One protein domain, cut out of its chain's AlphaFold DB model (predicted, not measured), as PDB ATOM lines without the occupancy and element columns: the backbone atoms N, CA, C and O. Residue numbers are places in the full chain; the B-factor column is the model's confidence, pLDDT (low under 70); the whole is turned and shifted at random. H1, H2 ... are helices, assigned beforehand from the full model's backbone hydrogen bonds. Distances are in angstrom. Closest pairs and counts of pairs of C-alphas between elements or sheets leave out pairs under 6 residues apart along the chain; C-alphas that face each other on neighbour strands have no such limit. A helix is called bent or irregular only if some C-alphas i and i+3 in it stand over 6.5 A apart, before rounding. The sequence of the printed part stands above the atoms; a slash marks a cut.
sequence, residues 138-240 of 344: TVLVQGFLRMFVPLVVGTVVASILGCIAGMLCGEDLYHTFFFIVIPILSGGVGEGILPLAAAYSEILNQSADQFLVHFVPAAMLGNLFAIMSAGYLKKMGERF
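This is residues 138 to 240 of the 344 residues of an uncharacterized protein of Sutterella wadsworthensis 3_1_45B (UniProt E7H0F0). Two helical hairpins, H1 with H2 and H3 with H4, pack together into a small body, with the short H2 between the two long helices H1 and H4. Two arms stick out from this body, residues 138 to 154 of H1 and residues 227 to 240, nearly all of them in H4, and their tips are well apart. The printed part has 103 residues with four named helices, H1, H2, H3 and H4 along the chain, and no named strand; the class is all helix. The whole is loose, with a radius of gyration of the C-alphas of 16.1 A, and spans 47 by 36 by 20 A.

Start with H1, residues 138 to 168, and go on to H2, residues 173 to 185: they form a hairpin and touch, H1 with residues 155 to 167 alone, closest at the C-alphas of Gly 166 and Thr 176, 5.6 A apart. Their tilt of 36 degrees is only just steep, and they run opposite ways. H3, residues 188 to 204, is close to H2 but not clearly touching; the closest C-alphas, of Pro 183 and Ile 193, are 6.3 A apart. H4, residues 208 to 239, touches H3 with residues 208 to 219 alone, closest at the C-alphas of Ala 197 and Ala 208, 5.0 A apart; this second hairpin has a steep tilt of 39 degrees, opposite ways. H4 also touches H2, with residues 214 to 223 alone, at a steep tilt of 62 degrees, the same way; the C-alphas of Ile 184 and Ala 219 are the closest, at 4.5 A. H1 is apart from H3 and H4. The helix packing is mostly crossed. Within hydrogen-bond range are 26 of 27 O i to N i+4 pairs in H1, 6 of 9 in H2, 10 of 13 in H3 and 25 of 28 in H4.

Find C-alpha 138 at (110.926, 158.244, 210.887); from there H1 runs 45.7 A to C-alpha 168. H2 covers 16.1 A and H3 21.8 A; both are irregular, but only just, with C-alphas 179 and 182 6.55 A apart and C-alphas 191 and 194 6.6 A apart. Pick up H4 at C-alpha 208, (133.048, 194.195, 216.247), and go 45.6 A to C-alpha 239 at (98.750, 179.965, 189.750), passing a kink of 34 degrees near residue 215.

Look at Asn 205 and Arg 239 for the two C-alphas farthest apart, 51.5 A. Without the stretches that stand free, the body spans 30 by 24 by 20 A. The three links are tight, and the printed part has no cut. The mean pLDDT of the printed part is 88.3; residue 240 is under 70.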
ATOM      1  N   THR A 138     110.507 158.707 212.223       80.44
ATOM      2  CA  THR A 138     110.926 158.244 210.887       80.44
ATOM      3  C   THR A 138     110.848 159.350 209.831       80.44
ATOM      4  O   THR A 138     111.752 159.489 209.007       80.44
ATOM      5  N   VAL A 139     109.811 160.192 209.890       80.25
ATOM      6  CA  VAL A 139     109.641 161.344 208.990       80.25
ATOM      7  C   VAL A 139     110.587 162.479 209.374       80.25
ATOM      8  O   VAL A 139     111.025 163.206 208.486       80.25
ATOM      9  N   LEU A 140     110.947 162.611 210.654       80.62
ATOM     10  CA  LEU A 140     111.926 163.595 211.117       80.62
ATOM     11  C   LEU A 140     113.314 163.340 210.515       80.62
ATOM     12  O   LEU A 140     113.866 164.224 209.864       80.62
ATOM     13  N   VAL A 141     113.844 162.119 210.654       82.62
ATOM     14  CA  VAL A 141     115.184 161.771 210.141       82.62
ATOM     15  C   VAL A 141     115.230 161.851 208.611       82.62
ATOM     16  O   VAL A 141     116.145 162.441 208.038       82.62
ATOM     17  N   GLN A 142     114.202 161.334 207.930       80.06
ATOM     18  CA  GLN A 142     114.110 161.434 206.469       80.06
ATOM     19  C   GLN A 142     113.875 162.881 205.999       80.06
ATOM     20  O   GLN A 142     114.316 163.275 204.916       80.06
ATOM     21  N   GLY A 143     113.161 163.676 206.795       80.62
ATOM     22  CA  GLY A 143     112.902 165.090 206.553       80.62
ATOM     23  C   GLY A 143     114.171 165.925 206.640       80.62
ATOM     24  O   GLY A 143     114.394 166.749 205.756       80.62
ATOM     25  N   PHE A 144     115.020 165.653 207.631       79.50
ATOM     26  CA  PHE A 144     116.276 166.366 207.843       79.50
ATOM     27  C   PHE A 144     117.202 166.267 206.626       79.50
ATOM     28  O   PHE A 144     117.547 167.290 206.037       79.50
ATOM     29  N   LEU A 145     117.507 165.050 206.153       79.56
ATOM     30  CA  LEU A 145     118.351 164.856 204.962       79.56
ATOM     31  C   LEU A 145     117.747 165.502 203.707       79.56
ATOM     32  O   LEU A 145     118.457 166.090 202.892       79.56
ATOM     33  N   ARG A 146     116.420 165.433 203.555       81.81
ATOM     34  CA  ARG A 146     115.720 165.998 202.394       81.81
ATOM     35  C   ARG A 146     115.641 167.527 202.423       81.81
ATOM     36  O   ARG A 146     115.479 168.122 201.362       81.81
ATOM     37  N   MET A 147     115.726 168.148 203.599       86.19
ATOM     38  CA  MET A 147     115.777 169.605 203.762       86.19
ATOM     39  C   MET A 147     117.211 170.139 203.670       86.19
ATOM     40  O   MET A 147     117.419 171.232 203.154       86.19
ATOM     41  N   PHE A 148     118.199 169.353 204.101       88.06
ATOM     42  CA  PHE A 148     119.604 169.749 204.079       88.06
ATOM     43  C   PHE A 148     120.136 169.966 202.656       88.06
ATOM     44  O   PHE A 148     120.764 170.983 202.381       88.06
ATOM     45  N   VAL A 149     119.824 169.058 201.722       90.00
ATOM     46  CA  VAL A 149     120.266 169.167 200.317       90.00
ATOM     47  C   VAL A 149     119.820 170.479 199.645       90.00
ATOM     48  O   VAL A 149     120.686 171.196 199.146       90.00
ATOM     49  N   PRO A 150     118.521 170.847 199.613       89.69
ATOM     50  CA  PRO A 150     118.100 172.104 198.998       89.69
ATOM     51  C   PRO A 150     118.615 173.335 199.748       89.69
ATOM     52  O   PRO A 150     118.805 174.366 199.110       89.69
ATOM     53  N   LEU A 151     118.873 173.235 201.057       90.88
ATOM     54  CA  LEU A 151     119.479 174.320 201.827       90.88
ATOM     55  C   LEU A 151     120.919 174.576 201.368       90.88
ATOM     56  O   LEU A 151     121.215 175.686 200.950       90.88
ATOM     57  N   VAL A 152     121.779 173.550 201.336       93.31
ATOM     58  CA  VAL A 152     123.182 173.698 200.904       93.31
ATOM     59  C   VAL A 152     123.274 174.158 199.452       93.31
ATOM     60  O   VAL A 152     123.996 175.106 199.149       93.31
ATOM     61  N   VAL A 153     122.517 173.524 198.550       94.44
ATOM     62  CA  VAL A 153     122.500 173.919 197.134       94.44
ATOM     63  C   VAL A 153     122.013 175.360 196.994       94.44
ATOM     64  O   VAL A 153     122.641 176.141 196.285       94.44
ATOM     65  N   GLY A 154     120.943 175.731 197.705       93.06
ATOM     66  CA  GLY A 154     120.409 177.090 197.717       93.06
ATOM     67  C   GLY A 154     121.436 178.118 198.182       93.06
ATOM     68  O   GLY A 154     121.626 179.120 197.497       93.06
ATOM     69  N   THR A 155     122.147 177.848 199.280       94.00
ATOM     70  CA  THR A 155     123.214 178.722 199.790       94.00
ATOM     71  C   THR A 155     124.349 178.867 198.779       94.00
ATOM     72  O   THR A 155     124.785 179.983 198.527       94.00
ATOM     73  N   VAL A 156     124.793 177.780 198.137       95.50
ATOM     74  CA  VAL A 156     125.869 177.843 197.132       95.50
ATOM     75  C   VAL A 156     125.455 178.680 195.922       95.50
ATOM     76  O   VAL A 156     126.210 179.569 195.526       95.50
ATOM     77  N   VAL A 157     124.265 178.459 195.340       95.50
ATOM     78  CA  VAL A 157     123.871 179.271 194.173       95.50
ATOM     79  C   VAL A 157     123.551 180.713 194.566       95.50
ATOM     80  O   VAL A 157     123.880 181.614 193.800       95.50
ATOM     81  N   ALA A 158     122.989 180.957 195.756       93.75
ATOM     82  CA  ALA A 158     122.787 182.312 196.269       93.75
ATOM     83  C   ALA A 158     124.121 183.052 196.439       93.75
ATOM     84  O   ALA A 158     124.228 184.202 196.020       93.75
ATOM     85  N   SER A 159     125.152 182.382 196.962       94.31
ATOM     86  CA  SER A 159     126.492 182.956 197.092       94.31
ATOM     87  C   SER A 159     127.110 183.309 195.742       94.31
ATOM     88  O   SER A 159     127.630 184.412 195.578       94.31
ATOM     89  N   ILE A 160     127.020 182.413 194.754       94.81
ATOM     90  CA  ILE A 160     127.565 182.649 193.407       94.81
ATOM     91  C   ILE A 160     126.825 183.803 192.722       94.81
ATOM     92  O   ILE A 160     127.460 184.730 192.221       94.81
ATOM     93  N   LEU A 161     125.488 183.781 192.725       94.56
ATOM     94  CA  LEU A 161     124.676 184.835 192.110       94.56
ATOM     95  C   LEU A 161     124.861 186.185 192.812       94.56
ATOM     96  O   LEU A 161     124.921 187.209 192.135       94.56
ATOM     97  N   GLY A 162     124.998 186.190 194.140       92.62
ATOM     98  CA  GLY A 162     125.289 187.391 194.920       92.62
ATOM     99  C   GLY A 162     126.648 188.001 194.572       92.62
ATOM    100  O   GLY A 162     126.731 189.206 194.345       92.62
ATOM    101  N   CYS A 163     127.693 187.175 194.436       93.25
ATOM    102  CA  CYS A 163     129.018 187.643 194.013       93.25
ATOM    103  C   CYS A 163     128.997 188.213 192.592       93.25
ATOM    104  O   CYS A 163     129.569 189.269 192.344       93.25
ATOM    105  N   ILE A 164     128.308 187.544 191.661       94.38
ATOM    106  CA  ILE A 164     128.157 188.035 190.285       94.38
ATOM    107  C   ILE A 164     127.424 189.379 190.275       94.38
ATOM    108  O   ILE A 164     127.856 190.299 189.586       94.38
ATOM    109  N   ALA A 165     126.350 189.520 191.055       92.88
ATOM    110  CA  ALA A 165     125.609 190.773 191.152       92.88
ATOM    111  C   ALA A 165     126.471 191.923 191.705       92.88
ATOM    112  O   ALA A 165     126.419 193.018 191.155       92.88
ATOM    113  N   GLY A 166     127.295 191.683 192.733       91.00
ATOM    114  CA  GLY A 166     128.207 192.709 193.256       91.00
ATOM    115  C   GLY A 166     129.312 193.095 192.274       91.00
ATOM    116  O   GLY A 166     129.545 194.283 192.062       91.00
ATOM    117  N   MET A 167     129.901 192.122 191.568       91.81
ATOM    118  CA  MET A 167     130.883 192.409 190.511       91.81
ATOM    119  C   MET A 167     130.280 193.232 189.364       91.81
ATOM    120  O   MET A 167     130.945 194.109 188.820       91.81
ATOM    121  N   LEU A 168     129.012 192.992 189.004       93.25
ATOM    122  CA  LEU A 168     128.305 193.797 187.999       93.25
ATOM    123  C   LEU A 168     128.058 195.241 188.461       93.25
ATOM    124  O   LEU A 168     127.989 196.138 187.624       93.25
ATOM    125  N   CYS A 169     127.954 195.471 189.770       90.75
ATOM    126  CA  CYS A 169     127.886 196.808 190.358       90.75
ATOM    127  C   CYS A 169     129.262 197.494 190.467       90.75
ATOM    128  O   CYS A 169     129.316 198.651 190.873       90.75
ATOM    129  N   GLY A 170     130.352 196.816 190.088       90.12
ATOM    130  CA  GLY A 170     131.717 197.345 190.159       90.12
ATOM    131  C   GLY A 170     132.394 197.182 191.523       90.12
ATOM    132  O   GLY A 170     133.449 197.771 191.735       90.12
ATOM    133  N   GLU A 171     131.811 196.394 192.431       89.12
ATOM    134  CA  GLU A 171     132.393 196.093 193.743       89.12
ATOM    135  C   GLU A 171     133.367 194.912 193.672       89.12
ATOM    136  O   GLU A 171     133.208 193.989 192.865       89.12
ATOM    137  N   ASP A 172     134.366 194.909 194.555       92.44
ATOM    138  CA  ASP A 172     135.329 193.810 194.640       92.44
ATOM    139  C   ASP A 172     134.665 192.509 195.132       92.44
ATOM    140  O   ASP A 172     133.716 192.519 195.933       92.44
ATOM    141  N   LEU A 173     135.175 191.362 194.671       91.38
ATOM    142  CA  LEU A 173     134.638 190.047 195.029       91.38
ATOM    143  C   LEU A 173     134.788 189.760 196.528       91.38
ATOM    144  O   LEU A 173     133.877 189.186 197.131       91.38
ATOM    145  N   TYR A 174     135.892 190.191 197.145       89.00
ATOM    146  CA  TYR A 174     136.101 190.050 198.583       89.00
ATOM    147  C   TYR A 174     135.081 190.887 199.358       89.00
ATOM    148  O   TYR A 174     134.391 190.372 200.239       89.00
ATOM    149  N   HIS A 175     134.923 192.160 198.987       88.88
ATOM    150  CA  HIS A 175     133.986 193.041 199.677       88.88
ATOM    151  C   HIS A 175     132.543 192.525 199.561       88.88
ATOM    152  O   HIS A 175     131.843 192.367 200.563       88.88
ATOM    153  N   THR A 176     132.133 192.143 198.352       91.00
ATOM    154  CA  THR A 176     130.792 191.612 198.084       91.00
ATOM    155  C   THR A 176     130.511 190.338 198.881       91.00
ATOM    156  O   THR A 176     129.453 190.204 199.503       91.00
ATOM    157  N   PHE A 177     131.440 189.381 198.883       91.19
ATOM    158  CA  PHE A 177     131.209 188.101 199.541       91.19
ATOM    159  C   PHE A 177     131.151 188.244 201.068       91.19
ATOM    160  O   PHE A 177     130.185 187.799 201.694       91.19
ATOM    161  N   PHE A 178     132.146 188.906 201.664       89.12
ATOM    162  CA  PHE A 178     132.297 188.983 203.119       89.12
ATOM    163  C   PHE A 178     131.367 190.010 203.780       89.12
ATOM    164  O   PHE A 178     130.870 189.748 204.874       89.12
ATOM    165  N   PHE A 179     131.083 191.143 203.129       88.12
ATOM    166  CA  PHE A 179     130.324 192.240 203.746       88.12
ATOM    167  C   PHE A 179     128.862 192.330 203.306       88.12
ATOM    168  O   PHE A 179     128.071 192.982 203.987       88.12
ATOM    169  N   ILE A 180     128.476 191.659 202.216       90.31
ATOM    170  CA  ILE A 180     127.098 191.700 201.701       90.31
ATOM    171  C   ILE A 180     126.469 190.305 201.735       90.31
ATOM    172  O   ILE A 180     125.470 190.088 202.419       90.31
ATOM    173  N   VAL A 181     127.063 189.338 201.034       92.62
ATOM    174  CA  VAL A 181     126.465 188.007 200.840       92.62
ATOM    175  C   VAL A 181     126.392 187.214 202.148       92.62
ATOM    176  O   VAL A 181     125.314 186.732 202.500       92.62
ATOM    177  N   ILE A 182     127.498 187.093 202.889       91.94
ATOM    178  CA  ILE A 182     127.520 186.338 204.153       91.94
ATOM    179  C   ILE A 182     126.547 186.932 205.189       91.94
ATOM    180  O   ILE A 182     125.762 186.161 205.746       91.94
ATOM    181  N   PRO A 183     126.504 188.258 205.438       91.69
ATOM    182  CA  PRO A 183     125.529 188.845 206.358       91.69
ATOM    183  C   PRO A 183     124.068 188.601 205.966       91.69
ATOM    184  O   PRO A 183     123.240 188.376 206.847       91.69
ATOM    185  N   ILE A 184     123.740 188.594 204.668       92.31
ATOM    186  CA  ILE A 184     122.381 188.290 204.184       92.31
ATOM    187  C   ILE A 184     122.024 186.812 204.393       92.31
ATOM    188  O   ILE A 184     120.883 186.498 204.726       92.31
ATOM    189  N   LEU A 185     122.985 185.906 204.196       91.69
ATOM    190  CA  LEU A 185     122.810 184.465 204.421       91.69
ATOM    191  C   LEU A 185     122.851 184.077 205.906       91.69
ATOM    192  O   LEU A 185     122.524 182.943 206.257       91.69
ATOM    193  N   SER A 186     123.264 185.004 206.763       88.50
ATOM    194  CA  SER A 186     123.349 184.813 208.201       88.50
ATOM    195  C   SER A 186     121.962 184.648 208.833       88.50
ATOM    196  O   SER A 186     120.953 185.115 208.306       88.50
ATOM    197  N   GLY A 187     121.900 183.997 209.999       80.94
ATOM    198  CA  GLY A 187     120.668 183.657 210.730       80.94
ATOM    199  C   GLY A 187     119.899 184.845 211.333       80.94
ATOM    200  O   GLY A 187     119.207 184.682 212.334       80.94
ATOM    201  N   GLY A 188     120.019 186.039 210.755       83.31
ATOM    202  CA  GLY A 188     119.447 187.283 211.259       83.31
ATOM    203  C   GLY A 188     120.381 188.046 212.199       83.31
ATOM    204  O   GLY A 188     121.516 187.650 212.462       83.31
ATOM    205  N   VAL A 189     119.891 189.185 212.697       82.44
ATOM    206  CA  VAL A 189     120.712 190.132 213.466       82.44
ATOM    207  C   VAL A 189     121.185 189.534 214.794       82.44
ATOM    208  O   VAL A 189     122.370 189.610 215.086       82.44
ATOM    209  N   GLY A 190     120.286 188.910 215.566       75.62
ATOM    210  CA  GLY A 190     120.595 188.367 216.898       75.62
ATOM    211  C   GLY A 190     121.474 187.113 216.878       75.62
ATOM    212  O   GLY A 190     122.501 187.088 217.544       75.62
ATOM    213  N   GLU A 191     121.103 186.112 216.075       79.50
ATOM    214  CA  GLU A 191     121.764 184.793 216.076       79.50
ATOM    215  C   GLU A 191     122.975 184.698 215.158       79.50
ATOM    216  O   GLU A 191     123.810 183.811 215.304       79.50
ATOM    217  N   GLY A 192     123.025 185.552 214.141       85.44
ATOM    218  CA  GLY A 192     123.958 185.401 213.039       85.44
ATOM    219  C   GLY A 192     124.993 186.511 212.994       85.44
ATOM    220  O   GLY A 192     126.193 186.256 213.019       85.44
ATOM    221  N   ILE A 193     124.535 187.761 212.927       88.94
ATOM    222  CA  ILE A 193     125.417 188.913 212.703       88.94
ATOM    223  C   ILE A 193     126.323 189.177 213.907       88.94
ATOM    224  O   ILE A 193     127.502 189.459 213.714       88.94
ATOM    225  N   LEU A 194     125.805 189.066 215.132       87.56
ATOM    226  CA  LEU A 194     126.596 189.260 216.353       87.56
ATOM    227  C   LEU A 194     127.787 188.285 216.452       87.56
ATOM    228  O   LEU A 194     128.917 188.763 216.570       87.56
ATOM    229  N   PRO A 195     127.598 186.952 216.364       89.44
ATOM    230  CA  PRO A 195     128.726 186.023 216.397       89.44
ATOM    231  C   PRO A 195     129.622 186.136 215.160       89.44
ATOM    232  O   PRO A 195     130.831 185.952 215.275       89.44
ATOM    233  N   LEU A 196     129.074 186.487 213.991       89.88
ATOM    234  CA  LEU A 196     129.878 186.741 212.793       89.88
ATOM    235  C   LEU A 196     130.810 187.949 212.981       89.88
ATOM    236  O   LEU A 196     131.992 187.867 212.656       89.88
ATOM    237  N   ALA A 197     130.297 189.050 213.533       89.75
ATOM    238  CA  ALA A 197     131.087 190.243 213.830       89.75
ATOM    239  C   ALA A 197     132.141 189.970 214.911       89.75
ATOM    240  O   ALA A 197     133.267 190.443 214.784       89.75
ATOM    241  N   ALA A 198     131.813 189.162 215.925       88.88
ATOM    242  CA  ALA A 198     132.780 188.711 216.923       88.88
ATOM    243  C   ALA A 198     133.904 187.874 216.280       88.88
ATOM    244  O   ALA A 198     135.079 188.184 216.461       88.88
ATOM    245  N   ALA A 199     133.564 186.898 215.435       90.81
ATOM    246  CA  ALA A 199     134.559 186.099 214.722       90.81
ATOM    247  C   ALA A 199     135.453 186.961 213.812       90.81
ATOM    248  O   ALA A 199     136.664 186.764 213.754       90.81
ATOM    249  N   TYR A 200     134.883 187.951 213.119       89.75
ATOM    250  CA  TYR A 200     135.662 188.841 212.253       89.75
ATOM    251  C   TYR A 200     136.533 189.791 213.071       89.75
ATOM    252  O   TYR A 200     137.653 190.075 212.657       89.75
ATOM    253  N   SER A 201     136.072 190.233 214.242       90.31
ATOM    254  CA  SER A 201     136.879 191.054 215.145       90.31
ATOM    255  C   SER A 201     138.141 190.333 215.620       90.31
ATOM    256  O   SER A 201     139.214 190.934 215.626       90.31
ATOM    257  N   GLU A 202     138.048 189.031 215.909       90.38
ATOM    258  CA  GLU A 202     139.201 188.210 216.300       90.38
ATOM    259  C   GLU A 202     140.172 187.975 215.134       90.38
ATOM    260  O   GLU A 202     141.386 188.009 215.322       90.38
ATOM    261  N   ILE A 203     139.657 187.770 213.915       90.75
ATOM    262  CA  ILE A 203     140.488 187.486 212.733       90.75
ATOM    263  C   ILE A 203     141.154 188.760 212.188       90.75
ATOM    264  O   ILE A 203     142.332 188.741 211.828       90.75
ATOM    265  N   LEU A 204     140.409 189.865 212.101       87.50
ATOM    266  CA  LEU A 204     140.860 191.126 211.501       87.50
ATOM    267  C   LEU A 204     141.433 192.123 212.524       87.50
ATOM    268  O   LEU A 204     141.919 193.176 212.115       87.50
ATOM    269  N   ASN A 205     141.411 191.809 213.827       85.19
ATOM    270  CA  ASN A 205     141.865 192.689 214.918       85.19
ATOM    271  C   ASN A 205     141.227 194.095 214.889       85.19
ATOM    272  O   ASN A 205     141.865 195.095 215.221       85.19
ATOM    273  N   GLN A 206     139.959 194.183 214.485       86.56
ATOM    274  CA  GLN A 206     139.166 195.417 214.514       86.56
ATOM    275  C   GLN A 206     137.969 195.262 215.446       86.56
ATOM    276  O   GLN A 206     137.587 194.145 215.779       86.56
ATOM    277  N   SER A 207     137.367 196.366 215.889       88.94
ATOM    278  CA  SER A 207     136.220 196.277 216.793       88.94
ATOM    279  C   SER A 207     134.996 195.692 216.085       88.94
ATOM    280  O   SER A 207     134.683 196.041 214.946       88.94
ATOM    281  N   ALA A 208     134.263 194.816 216.778       85.81
ATOM    282  CA  ALA A 208     133.048 194.195 216.247       85.81
ATOM    283  C   ALA A 208     132.005 195.241 215.803       85.81
ATOM    284  O   ALA A 208     131.336 195.058 214.787       85.81
ATOM    285  N   ASP A 209     131.916 196.370 216.514       86.38
ATOM    286  CA  ASP A 209     130.976 197.455 216.214       86.38
ATOM    287  C   ASP A 209     131.177 198.062 214.822       86.38
ATOM    288  O   ASP A 209     130.198 198.413 214.162       86.38
ATOM    289  N   GLN A 210     132.420 198.139 214.333       87.31
ATOM    290  CA  GLN A 210     132.705 198.658 212.990       87.31
ATOM    291  C   GLN A 210     132.100 197.762 211.903       87.31
ATOM    292  O   GLN A 210     131.567 198.259 210.913       87.31
ATOM    293  N   PHE A 211     132.095 196.445 212.117       87.38
ATOM    294  CA  PHE A 211     131.466 195.496 211.200       87.38
ATOM    295  C   PHE A 211     129.935 195.517 211.294       87.38
ATOM    296  O   PHE A 211     129.248 195.418 210.273       87.38
ATOM    297  N   LEU A 212     129.381 195.708 212.498       88.31
ATOM    298  CA  LEU A 212     127.930 195.761 212.711       88.31
ATOM    299  C   LEU A 212     127.254 196.886 211.915       88.31
ATOM    300  O   LEU A 212     126.153 196.679 211.399       88.31
ATOM    301  N   VAL A 213     127.917 198.038 211.759       88.25
ATOM    302  CA  VAL A 213     127.397 199.172 210.972       88.25
ATOM    303  C   VAL A 213     127.142 198.787 209.511       88.25
ATOM    304  O   VAL A 213     126.187 199.278 208.911       88.25
ATOM    305  N   HIS A 214     127.933 197.871 208.949       87.69
ATOM    306  CA  HIS A 214     127.760 197.398 207.574       87.69
ATOM    307  C   HIS A 214     126.835 196.179 207.480       87.69
ATOM    308  O   HIS A 214     125.995 196.098 206.581       87.69
ATOM    309  N   PHE A 215     126.938 195.244 208.425       90.25
ATOM    310  CA  PHE A 215     126.194 193.984 208.365       90.25
ATOM    311  C   PHE A 215     124.701 194.159 208.646       90.25
ATOM    312  O   PHE A 215     123.871 193.528 207.984       90.25
ATOM    313  N   VAL A 216     124.339 195.014 209.610       90.00
ATOM    314  CA  VAL A 216     122.939 195.183 210.024       90.00
ATOM    315  C   VAL A 216     122.070 195.732 208.882       90.00
ATOM    316  O   VAL A 216     121.049 195.103 208.588       90.00
ATOM    317  N   PRO A 217     122.443 196.823 208.177       89.69
ATOM    318  CA  PRO A 217     121.655 197.322 207.049       89.69
ATOM    319  C   PRO A 217     121.529 196.311 205.904       89.69
ATOM    320  O   PRO A 217     120.431 196.128 205.370       89.69
ATOM    321  N   ALA A 218     122.621 195.614 205.562       90.38
ATOM    322  CA  ALA A 218     122.626 194.605 204.503       90.38
ATOM    323  C   ALA A 218     121.640 193.464 204.808       90.38
ATOM    324  O   ALA A 218     120.802 193.115 203.971       90.38
ATOM    325  N   ALA A 219     121.670 192.932 206.032       90.44
ATOM    326  CA  ALA A 219     120.775 191.859 206.449       90.44
ATOM    327  C   ALA A 219     119.306 192.304 206.546       90.44
ATOM    328  O   ALA A 219     118.407 191.549 206.167       90.44
ATOM    329  N   MET A 220     119.037 193.529 207.017       88.88
ATOM    330  CA  MET A 220     117.670 194.065 207.084       88.88
ATOM    331  C   MET A 220     117.039 194.166 205.687       88.88
ATOM    332  O   MET A 220     115.899 193.732 205.496       88.88
ATOM    333  N   LEU A 221     117.790 194.677 204.703       90.06
ATOM    334  CA  LEU A 221     117.347 194.739 203.307       90.06
ATOM    335  C   LEU A 221     117.183 193.339 202.704       90.06
ATOM    336  O   LEU A 221     116.164 193.061 202.072       90.06
ATOM    337  N   GLY A 222     118.133 192.433 202.947       91.06
ATOM    338  CA  GLY A 222     118.045 191.043 202.497       91.06
ATOM    339  C   GLY A 222     116.781 190.337 203.002       91.06
ATOM    340  O   GLY A 222     116.048 189.736 202.213       91.06
ATOM    341  N   ASN A 223     116.465 190.482 204.291       90.56
ATOM    342  CA  ASN A 223     115.259 189.906 204.888       90.56
ATOM    343  C   ASN A 223     113.971 190.474 204.267       90.56
ATOM    344  O   ASN A 223     113.024 189.728 204.012       90.56
ATOM    345  N   LEU A 224     113.937 191.773 203.955       89.31
ATOM    346  CA  LEU A 224     112.803 192.378 203.257       89.31
ATOM    347  C   LEU A 224     112.561 191.721 201.891       89.31
ATOM    348  O   LEU A 224     111.441 191.297 201.594       89.31
ATOM    349  N   PHE A 225     113.604 191.605 201.065       91.00
ATOM    350  CA  PHE A 225     113.486 190.975 199.749       91.00
ATOM    351  C   PHE A 225     113.141 189.486 199.843       91.00
ATOM    352  O   PHE A 225     112.395 188.982 198.996       91.00
ATOM    353  N   ALA A 226     113.617 188.791 200.879       91.19
ATOM    354  CA  ALA A 226     113.260 187.402 201.149       91.19
ATOM    355  C   ALA A 226     111.760 187.246 201.450       91.19
ATOM    356  O   ALA A 226     111.104 186.396 200.845       91.19
ATOM    357  N   ILE A 227     111.192 188.103 202.308       89.38
ATOM    358  CA  ILE A 227     109.749 188.112 202.604       89.38
ATOM    359  C   ILE A 227     108.943 188.379 201.326       89.38
ATOM    360  O   ILE A 227     108.009 187.633 201.018       89.38
ATOM    361  N   MET A 228     109.343 189.387 200.544       89.25
ATOM    362  CA  MET A 228     108.663 189.749 199.296       89.25
ATOM    363  C   MET A 228     108.684 188.598 198.282       89.25
ATOM    364  O   MET A 228     107.669 188.256 197.666       89.25
ATOM    365  N   SER A 229     109.841 187.954 198.142       90.00
ATOM    366  CA  SER A 229     110.044 186.830 197.230       90.00
ATOM    367  C   SER A 229     109.283 185.581 197.682       90.00
ATOM    368  O   SER A 229     108.704 184.888 196.846       90.00
ATOM    369  N   ALA A 230     109.194 185.313 198.989       89.44
ATOM    370  CA  ALA A 230     108.384 184.225 199.535       89.44
ATOM    371  C   ALA A 230     106.883 184.432 199.260       89.44
ATOM    372  O   ALA A 230     106.191 183.492 198.850       89.44
ATOM    373  N   GLY A 231     106.384 185.665 199.418       87.31
ATOM    374  CA  GLY A 231     105.010 186.030 199.056       87.31
ATOM    375  C   GLY A 231     104.733 185.841 197.562       87.31
ATOM    376  O   GLY A 231     103.774 185.164 197.176       87.31
ATOM    377  N   TYR A 232     105.632 186.335 196.707       86.12
ATOM    378  CA  TYR A 232     105.521 186.168 195.257       86.12
ATOM    379  C   TYR A 232     105.560 184.692 194.825       86.12
ATOM    380  O   TYR A 232     104.725 184.250 194.027       86.12
ATOM    381  N   LEU A 233     106.467 183.897 195.400       87.69
ATOM    382  CA  LEU A 233     106.594 182.468 195.110       87.69
ATOM    383  C   LEU A 233     105.341 181.688 195.527       87.69
ATOM    384  O   LEU A 233     104.905 180.794 194.796       87.69
ATOM    385  N   LYS A 234     104.709 182.053 196.650       84.88
ATOM    386  CA  LYS A 234     103.416 181.488 197.066       84.88
ATOM    387  C   LYS A 234     102.338 181.733 196.005       84.88
ATOM    388  O   LYS A 234     101.670 180.786 195.585       84.88
ATOM    389  N   LYS A 235     102.210 182.970 195.515       81.56
ATOM    390  CA  LYS A 235     101.243 183.331 194.462       81.56
ATOM    391  C   LYS A 235     101.516 182.592 193.150       81.56
ATOM    392  O   LYS A 235     100.587 182.105 192.502       81.56
ATOM    393  N   MET A 236     102.786 182.461 192.768       83.56
ATOM    394  CA  MET A 236     103.173 181.646 191.616       83.56
ATOM    395  C   MET A 236     102.799 180.173 191.799       83.56
ATOM    396  O   MET A 236     102.258 179.577 190.870       83.56
ATOM    397  N   GLY A 237     103.034 179.589 192.976       84.00
ATOM    398  CA  GLY A 237     102.703 178.190 193.264       84.00
ATOM    399  C   GLY A 237     101.204 177.883 193.183       84.00
ATOM    400  O   GLY A 237     100.812 176.801 192.743       84.00
ATOM    401  N   GLU A 238     100.354 178.844 193.546       80.88
ATOM    402  CA  GLU A 238      98.897 178.722 193.411       80.88
ATOM    403  C   GLU A 238      98.438 178.844 191.948       80.88
ATOM    404  O   GLU A 238      97.551 178.104 191.511       80.88
ATOM    405  N   ARG A 239      99.074 179.730 191.167       79.06
ATOM    406  CA  ARG A 239      98.750 179.965 189.750       79.06
ATOM    407  C   ARG A 239      99.253 178.846 188.833       79.06
ATOM    408  O   ARG A 239      98.514 178.367 187.972       79.06
ATOM    409  N   PHE A 240     100.491 178.395 189.018       69.25
ATOM    410  CA  PHE A 240     101.104 177.315 188.246       69.25
ATOM    411  C   PHE A 240     100.787 175.963 188.890       69.25
ATOM    412  O   PHE A 240     101.624 175.285 189.485       69.25
TER     413      PHE A 240